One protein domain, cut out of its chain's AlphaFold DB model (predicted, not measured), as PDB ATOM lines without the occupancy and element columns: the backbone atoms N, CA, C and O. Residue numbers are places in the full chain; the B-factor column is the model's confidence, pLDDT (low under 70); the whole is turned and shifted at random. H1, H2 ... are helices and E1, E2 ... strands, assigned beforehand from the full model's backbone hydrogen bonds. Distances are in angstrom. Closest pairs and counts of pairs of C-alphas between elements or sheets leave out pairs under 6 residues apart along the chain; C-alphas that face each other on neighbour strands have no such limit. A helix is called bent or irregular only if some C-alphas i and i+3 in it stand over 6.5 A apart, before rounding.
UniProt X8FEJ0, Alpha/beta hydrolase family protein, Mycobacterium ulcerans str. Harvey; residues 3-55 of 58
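Overview. This is residues 3 to 55 of the 58 residues of the protein "Alpha/beta hydrolase family protein" of Mycobacterium ulcerans str. Harvey (UniProt X8FEJ0). A short pair of parallel strands, E1 and E2, lies in the middle of a small flat domain, with one helix to each side of it: H1 on one side and the longer H2 on the other. H2 comes near the strands with its residues 41 to 48, and the two helices stay apart, with the strand pair between them. The printed part has 53 residues with two named strands and two named helices, in the order E1, H1, E2, H2. The class is mixed, helices and strands, and the two-stranded sheet has the order E1, E2. The whole is only just compact, close to loose, with a radius of gyration of the C-alphas of 11.5 A and spans of 31 by 26 by 12 A.

Along the chain. The printed part begins with E1, residues 3 to 5, whose C-alpha 3 is at (-19.301, -60.065, 68.419); from first to last C-alpha it measures 7.1 A. H1, residues 13 to 22, is 14.8 A long and begins with C-alpha 13 at (-24.448, -68.191, 72.058). H1 is neither bent nor irregular, but only just: C-alphas 15 and 18 are 6.1 A apart. E2, residues 28 to 31, measures 10.2 A. H2, residues 41 to 55, is 21.5 A long and ends with C-alpha 55 at (-18.865, -45.888, 58.193). H2 is neither bent nor irregular, but only just: C-alphas 51 and 54 are 6.2 A apart.

Arrangement. E1 and E2 are parallel neighbours, with 36 degrees between their directions. The C-alphas of Ala 4 and Trp 30 face each other at 5.0 A. Within hydrogen-bond range are N 4 and O 29, 2.9 A, and N 31 and O 4, 2.9 A. E1, H1 and E2 form a strand-helix-strand unit, two parallel neighbour strands with a helix between them along the chain, and its crossover is right-handed. The closest C-alphas of E1 and H1 are those of Ala 4 and Pro 13, 6.8 A apart. Those of H1 and E2 are Trp 20 and Leu 28, 7.1 A. For E2 and H2 they are His 29 and Tyr 44, 7.0 A. H1 and H2 are apart. In H1, 4 of 6 O i to N i+4 pairs are within hydrogen-bond range, and in H2, 9 of 11.

Size, cuts and confidence. The two C-alphas farthest apart are those of Arg 9 and Asp 54, 31.2 A. The printed part has no cut. The link from H1 to E2 is tight, and those from E1 to H1 and from E2 to H2 are short. Mean pLDDT of the printed part is 93.9, and no printed residue is under 70.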
ATOM      1  N   ILE A   3     -20.287 -59.697  67.396       95.42
ATOM      2  CA  ILE A   3     -19.301 -60.065  68.419       95.42
ATOM      3  C   ILE A   3     -20.066 -60.707  69.580       95.42
ATOM      4  O   ILE A   3     -20.925 -60.052  70.163       95.42
ATOM      5  N   ALA A   4     -19.772 -61.963  69.910       95.65
ATOM      6  CA  ALA A   4     -20.524 -62.724  70.909       95.65
ATOM      7  C   ALA A   4     -19.604 -63.419  71.925       95.65
ATOM      8  O   ALA A   4     -18.528 -63.916  71.583       95.65
ATOM      9  N   GLY A   5     -20.016 -63.435  73.193       95.39
ATOM     10  CA  GLY A   5     -19.263 -64.054  74.283       95.39
ATOM     11  C   GLY A   5     -19.652 -65.519  74.477       95.39
ATOM     12  O   GLY A   5     -20.822 -65.823  74.692       95.39
ATOM     13  N   LEU A   6     -18.681 -66.437  74.463       94.46
ATOM     14  CA  LEU A   6     -18.934 -67.876  74.658       94.46
ATOM     15  C   LEU A   6     -19.499 -68.223  76.048       94.46
ATOM     16  O   LEU A   6     -20.131 -69.259  76.220       94.46
ATOM     17  N   GLY A   7     -19.247 -67.375  77.045       93.95
ATOM     18  CA  GLY A   7     -19.752 -67.494  78.412       93.95
ATOM     19  C   GLY A   7     -20.849 -66.482  78.745       93.95
ATOM     20  O   GLY A   7     -21.118 -66.255  79.929       93.95
ATOM     21  N   ASP A   8     -21.439 -65.821  77.745       95.13
ATOM     22  CA  ASP A   8     -22.548 -64.899  77.962       95.13
ATOM     23  C   ASP A   8     -23.799 -65.681  78.404       95.13
ATOM     24  O   ASP A   8     -24.161 -66.701  77.827       95.13
ATOM     25  N   ARG A   9     -24.425 -65.236  79.496       93.54
ATOM     26  CA  ARG A   9     -25.672 -65.811  80.029       93.54
ATOM     27  C   ARG A   9     -26.866 -64.880  79.833       93.54
ATOM     28  O   ARG A   9     -27.996 -65.304  80.040       93.54
ATOM     29  N   MET A  10     -26.610 -63.616  79.505       95.10
ATOM     30  CA  MET A  10     -27.618 -62.602  79.219       95.10
ATOM     31  C   MET A  10     -28.020 -62.655  77.744       95.10
ATOM     32  O   MET A  10     -29.207 -62.611  77.431       95.10
ATOM     33  N   ALA A  11     -27.038 -62.809  76.858       95.05
ATOM     34  CA  ALA A  11     -27.208 -63.087  75.438       95.05
ATOM     35  C   ALA A  11     -26.413 -64.356  75.080       95.05
ATOM     36  O   ALA A  11     -25.299 -64.247  74.564       95.05
ATOM     37  N   PRO A  12     -26.927 -65.554  75.419       94.27
ATOM     38  CA  PRO A  12     -26.171 -66.779  75.225       94.27
ATOM     39  C   PRO A  12     -25.891 -67.081  73.740       94.27
ATOM     40  O   PRO A  12     -26.555 -66.532  72.857       94.27
ATOM     41  N   PRO A  13     -24.878 -67.917  73.434       92.82
ATOM     42  CA  PRO A  13     -24.448 -68.191  72.058       92.82
ATOM     43  C   PRO A  13     -25.561 -68.635  71.096       92.82
ATOM     44  O   PRO A  13     -25.572 -68.232  69.935       92.82
ATOM     45  N   ASP A  14     -26.531 -69.398  71.591       94.26
ATOM     46  CA  ASP A  14     -27.713 -69.853  70.853       94.26
ATOM     47  C   ASP A  14     -28.647 -68.709  70.419       94.26
ATOM     48  O   ASP A  14     -29.412 -68.869  69.473       94.26
ATOM     49  N   HIS A  15     -28.569 -67.531  71.046       95.50
ATOM     50  CA  HIS A  15     -29.265 -66.326  70.588       95.50
ATOM     51  C   HIS A  15     -28.518 -65.613  69.450       95.50
ATOM     52  O   HIS A  15     -29.141 -64.910  68.650       95.50
ATOM     53  N   ALA A  16     -27.193 -65.763  69.365       95.20
ATOM     54  CA  ALA A  16     -26.393 -65.117  68.326       95.20
ATOM     55  C   ALA A  16     -26.530 -65.820  66.965       95.20
ATOM     56  O   ALA A  16     -26.462 -65.154  65.932       95.20
ATOM     57  N   GLU A  17     -26.759 -67.136  66.951       94.36
ATOM     58  CA  GLU A  17     -26.929 -67.922  65.721       94.36
ATOM     59  C   GLU A  17     -28.144 -67.474  64.873       94.36
ATOM     60  O   GLU A  17     -27.941 -67.161  63.698       94.36
ATOM     61  N   PRO A  18     -29.368 -67.311  65.421       96.31
ATOM     62  CA  PRO A  18     -30.503 -66.774  64.663       96.31
ATOM     63  C   PRO A  18     -30.257 -65.372  64.095       96.31
ATOM     64  O   PRO A  18     -30.682 -65.067  62.982       96.31
ATOM     65  N   LEU A  19     -29.557 -64.506  64.838       96.84
ATOM     66  CA  LEU A  19     -29.187 -63.170  64.361       96.84
ATOM     67  C   LEU A  19     -28.174 -63.242  63.213       96.84
ATOM     68  O   LEU A  19     -28.263 -62.480  62.252       96.84
ATOM     69  N   TRP A  20     -27.221 -64.172  63.298       97.33
ATOM     70  CA  TRP A  20     -26.246 -64.418  62.242       97.33
ATOM     71  C   TRP A  20     -26.922 -64.879  60.951       97.33
ATOM     72  O   TRP A  20     -26.604 -64.358  59.883       97.33
ATOM     73  N   GLU A  21     -27.889 -65.794  61.041       97.71
ATOM     74  CA  GLU A  21     -28.694 -66.217  59.893       97.71
ATOM     75  C   GLU A  21     -29.552 -65.077  59.336       97.71
ATOM     76  O   GLU A  21     -29.603 -64.890  58.122       97.71
ATOM     77  N   HIS A  22     -30.181 -64.289  60.213       97.47
ATOM     78  CA  HIS A  22     -31.021 -63.156  59.829       97.47
ATOM     79  C   HIS A  22     -30.249 -62.062  59.074       97.47
ATOM     80  O   HIS A  22     -30.800 -61.440  58.169       97.47
ATOM     81  N   TRP A  23     -28.980 -61.836  59.415       97.22
ATOM     82  CA  TRP A  23     -28.113 -60.848  58.762       97.22
ATOM     83  C   TRP A  23     -27.207 -61.465  57.692       97.22
ATOM     84  O   TRP A  23     -26.009 -61.168  57.648       97.22
ATOM     85  N   ASP A  24     -27.767 -62.348  56.861       97.46
ATOM     86  CA  ASP A  24     -27.110 -62.951  55.693       97.46
ATOM     87  C   ASP A  24     -25.728 -63.547  56.002       97.46
ATOM     88  O   ASP A  24     -24.784 -63.456  55.214       97.46
ATOM     89  N   ARG A  25     -25.589 -64.162  57.182       96.54
ATOM     90  CA  ARG A  25     -24.339 -64.768  57.657       96.54
ATOM     91  C   ARG A  25     -23.157 -63.799  57.659       96.54
ATOM     92  O   ARG A  25     -22.041 -64.161  57.280       96.54
ATOM     93  N   CYS A  26     -23.388 -62.571  58.122       96.30
ATOM     94  CA  CYS A  26     -22.334 -61.573  58.287       96.30
ATOM     95  C   CYS A  26     -21.147 -62.077  59.140       96.30
ATOM     96  O   CYS A  26     -21.211 -63.116  59.797       96.30
ATOM     97  N   ALA A  27     -20.043 -61.323  59.164       95.67
ATOM     98  CA  ALA A  27     -18.885 -61.671  59.988       95.67
ATOM     99  C   ALA A  27     -19.290 -61.898  61.461       95.67
ATOM    100  O   ALA A  27     -19.836 -60.990  62.090       95.67
ATOM    101  N   LEU A  28     -18.996 -63.088  61.992       95.32
ATOM    102  CA  LEU A  28     -19.273 -63.510  63.366       95.32
ATOM    103  C   LEU A  28     -17.952 -63.797  64.081       95.32
ATOM    104  O   LEU A  28     -17.096 -64.513  63.559       95.32
ATOM    105  N   HIS A  29     -17.786 -63.245  65.279       94.90
ATOM    106  CA  HIS A  29     -16.598 -63.444  66.093       94.90
ATOM    107  C   HIS A  29     -16.962 -63.785  67.539       94.90
ATOM    108  O   HIS A  29     -17.694 -63.051  68.202       94.90
ATOM    109  N   TRP A  30     -16.389 -64.884  68.027       94.53
ATOM    110  CA  TRP A  30     -16.553 -65.369  69.390       94.53
ATOM    111  C   TRP A  30     -15.374 -64.950  70.262       94.53
ATOM    112  O   TRP A  30     -14.227 -65.201  69.894       94.53
ATOM    113  N   PHE A  31     -15.641 -64.389  71.442       94.44
ATOM    114  CA  PHE A  31     -14.615 -64.150  72.460       94.44
ATOM    115  C   PHE A  31     -14.844 -65.035  73.699       94.44
ATOM    116  O   PHE A  31     -15.993 -65.331  74.046       94.44
ATOM    117  N   PRO A  32     -13.779 -65.479  74.396       92.75
ATOM    118  CA  PRO A  32     -13.884 -66.379  75.546       92.75
ATOM    119  C   PRO A  32     -14.288 -65.622  76.825       92.75
ATOM    120  O   PRO A  32     -13.537 -65.563  77.795       92.75
ATOM    121  N   GLY A  33     -15.471 -65.008  76.826       92.81
ATOM    122  CA  GLY A  33     -15.959 -64.167  77.915       92.81
ATOM    123  C   GLY A  33     -17.481 -64.116  78.014       92.81
ATOM    124  O   GLY A  33     -18.180 -64.797  77.269       92.81
ATOM    125  N   SER A  34     -17.987 -63.321  78.953       92.75
ATOM    126  CA  SER A  34     -19.416 -63.057  79.156       92.75
ATOM    127  C   SER A  34     -19.782 -61.630  78.749       92.75
ATOM    128  O   SER A  34     -18.898 -60.846  78.410       92.75
ATOM    129  N   HIS A  35     -21.065 -61.273  78.875       92.89
ATOM    130  CA  HIS A  35     -21.586 -59.922  78.639       92.89
ATOM    131  C   HIS A  35     -20.802 -58.797  79.330       92.89
ATOM    132  O   HIS A  35     -20.745 -57.675  78.845       92.89
ATOM    133  N   VAL A  36     -20.247 -59.079  80.513       93.22
ATOM    134  CA  VAL A  36     -19.525 -58.094  81.336       93.22
ATOM    135  C   VAL A  36     -18.027 -58.366  81.399       93.22
ATOM    136  O   VAL A  36     -17.243 -57.460  81.671       93.22
ATOM    137  N   LEU A  37     -17.613 -59.614  81.165       91.72
ATOM    138  CA  LEU A  37     -16.219 -60.022  81.241       91.72
ATOM    139  C   LEU A  37     -15.720 -60.395  79.858       91.72
ATOM    140  O   LEU A  37     -15.851 -61.534  79.424       91.72
ATOM    141  N   HIS A  38     -15.093 -59.443  79.187       91.39
ATOM    142  CA  HIS A  38     -14.539 -59.681  77.869       91.39
ATOM    143  C   HIS A  38     -13.055 -60.046  78.013       91.39
ATOM    144  O   HIS A  38     -12.202 -59.190  78.249       91.39
ATOM    145  N   VAL A  39     -12.741 -61.337  77.927       89.35
ATOM    146  CA  VAL A  39     -11.354 -61.827  77.925       89.35
ATOM    147  C   VAL A  39     -10.796 -61.704  76.508       89.35
ATOM    148  O   VAL A  39     -11.500 -61.972  75.538       89.35
ATOM    149  N   SER A  40      -9.532 -61.290  76.381       84.18
ATOM    150  CA  SER A  40      -8.857 -61.116  75.083       84.18
ATOM    151  C   SER A  40      -9.519 -60.079  74.160       84.18
ATOM    152  O   SER A  40      -9.557 -60.254  72.944       84.18
ATOM    153  N   GLN A  41      -9.998 -58.963  74.731       89.83
ATOM    154  CA  GLN A  41     -10.787 -57.939  74.019       89.83
ATOM    155  C   GLN A  41     -10.134 -57.366  72.770       89.83
ATOM    156  O   GLN A  41     -10.814 -56.963  71.829       89.83
ATOM    157  N   LEU A  42      -8.804 -57.295  72.775       92.59
ATOM    158  CA  LEU A  42      -8.049 -56.602  71.745       92.59
ATOM    159  C   LEU A  42      -8.338 -57.140  70.335       92.59
ATOM    160  O   LEU A  42      -8.329 -56.349  69.395       92.59
ATOM    161  N   ASP A  43      -8.612 -58.441  70.179       92.13
ATOM    162  CA  ASP A  43      -8.901 -59.020  68.860       92.13
ATOM    163  C   ASP A  43     -10.229 -58.510  68.289       92.13
ATOM    164  O   ASP A  43     -10.254 -57.926  67.202       92.13
ATOM    165  N   TYR A  44     -11.329 -58.642  69.040       92.28
ATOM    166  CA  TYR A  44     -12.627 -58.181  68.547       92.28
ATOM    167  C   TYR A  44     -12.689 -56.658  68.432       92.28
ATOM    168  O   TYR A  44     -13.340 -56.155  67.522       92.28
ATOM    169  N   LEU A  45     -11.996 -55.913  69.305       94.49
ATOM    170  CA  LEU A  45     -11.936 -54.453  69.216       94.49
ATOM    171  C   LEU A  45     -11.281 -54.015  67.904       94.49
ATOM    172  O   LEU A  45     -11.821 -53.149  67.226       94.49
ATOM    173  N   ARG A  46     -10.179 -54.655  67.488       94.76
ATOM    174  CA  ARG A  46      -9.535 -54.375  66.190       94.76
ATOM    175  C   ARG A  46     -10.467 -54.656  65.014       94.76
ATOM    176  O   ARG A  46     -10.552 -53.840  64.100       94.76
ATOM    177  N   ARG A  47     -11.185 -55.785  65.045       93.64
ATOM    178  CA  ARG A  47     -12.179 -56.149  64.017       93.64
ATOM    179  C   ARG A  47     -13.324 -55.143  63.962       93.64
ATOM    180  O   ARG A  47     -13.717 -54.727  62.879       93.64
ATOM    181  N   MET A  48     -13.813 -54.719  65.125       94.30
ATOM    182  CA  MET A  48     -14.862 -53.716  65.250       94.30
ATOM    183  C   MET A  48     -14.412 -52.350  64.737       94.30
ATOM    184  O   MET A  48     -15.147 -51.733  63.977       94.30
ATOM    185  N   THR A  49     -13.207 -51.895  65.085       94.29
ATOM    186  CA  THR A  49     -12.656 -50.637  64.567       94.29
ATOM    187  C   THR A  49     -12.489 -50.676  63.051       94.29
ATOM    188  O   THR A  49     -12.842 -49.705  62.397       94.29
ATOM    189  N   ALA A  50     -12.002 -51.786  62.484       92.89
ATOM    190  CA  ALA A  50     -11.901 -51.943  61.033       92.89
ATOM    191  C   ALA A  50     -13.284 -51.905  60.360       92.89
ATOM    192  O   ALA A  50     -13.469 -51.163  59.408       92.89
ATOM    193  N   PHE A  51     -14.263 -52.640  60.902       93.19
ATOM    194  CA  PHE A  51     -15.632 -52.658  60.382       93.19
ATOM    195  C   PHE A  51     -16.311 -51.282  60.441       93.19
ATOM    196  O   PHE A  51     -16.990 -50.895  59.501       93.19
ATOM    197  N   LEU A  52     -16.144 -50.544  61.542       93.90
ATOM    198  CA  LEU A  52     -16.720 -49.206  61.702       93.90
ATOM    199  C   LEU A  52     -15.960 -48.137  60.912       93.90
ATOM    200  O   LEU A  52     -16.538 -47.098  60.610       93.90
ATOM    201  N   GLY A  53     -14.682 -48.366  60.598       94.12
ATOM    202  CA  GLY A  53     -13.850 -47.431  59.843       94.12
ATOM    203  C   GLY A  53     -14.478 -47.033  58.509       94.12
ATOM    204  O   GLY A  53     -14.433 -45.861  58.160       94.12
ATOM    205  N   ASP A  54     -15.151 -47.975  57.847       85.97
ATOM    206  CA  ASP A  54     -15.848 -47.744  56.579       85.97
ATOM    207  C   ASP A  54     -17.102 -46.856  56.721       85.97
ATOM    208  O   ASP A  54     -17.560 -46.314  55.729       85.97
ATOM    209  N   PHE A  55     -17.649 -46.682  57.932       89.63
ATOM    210  CA  PHE A  55     -18.865 -45.888  58.193       89.63
ATOM    211  C   PHE A  55     -18.605 -44.580  58.948       89.63
ATOM    212  O   PHE A  55     -19.469 -43.711  58.999       89.63
TER     213      PHE A  55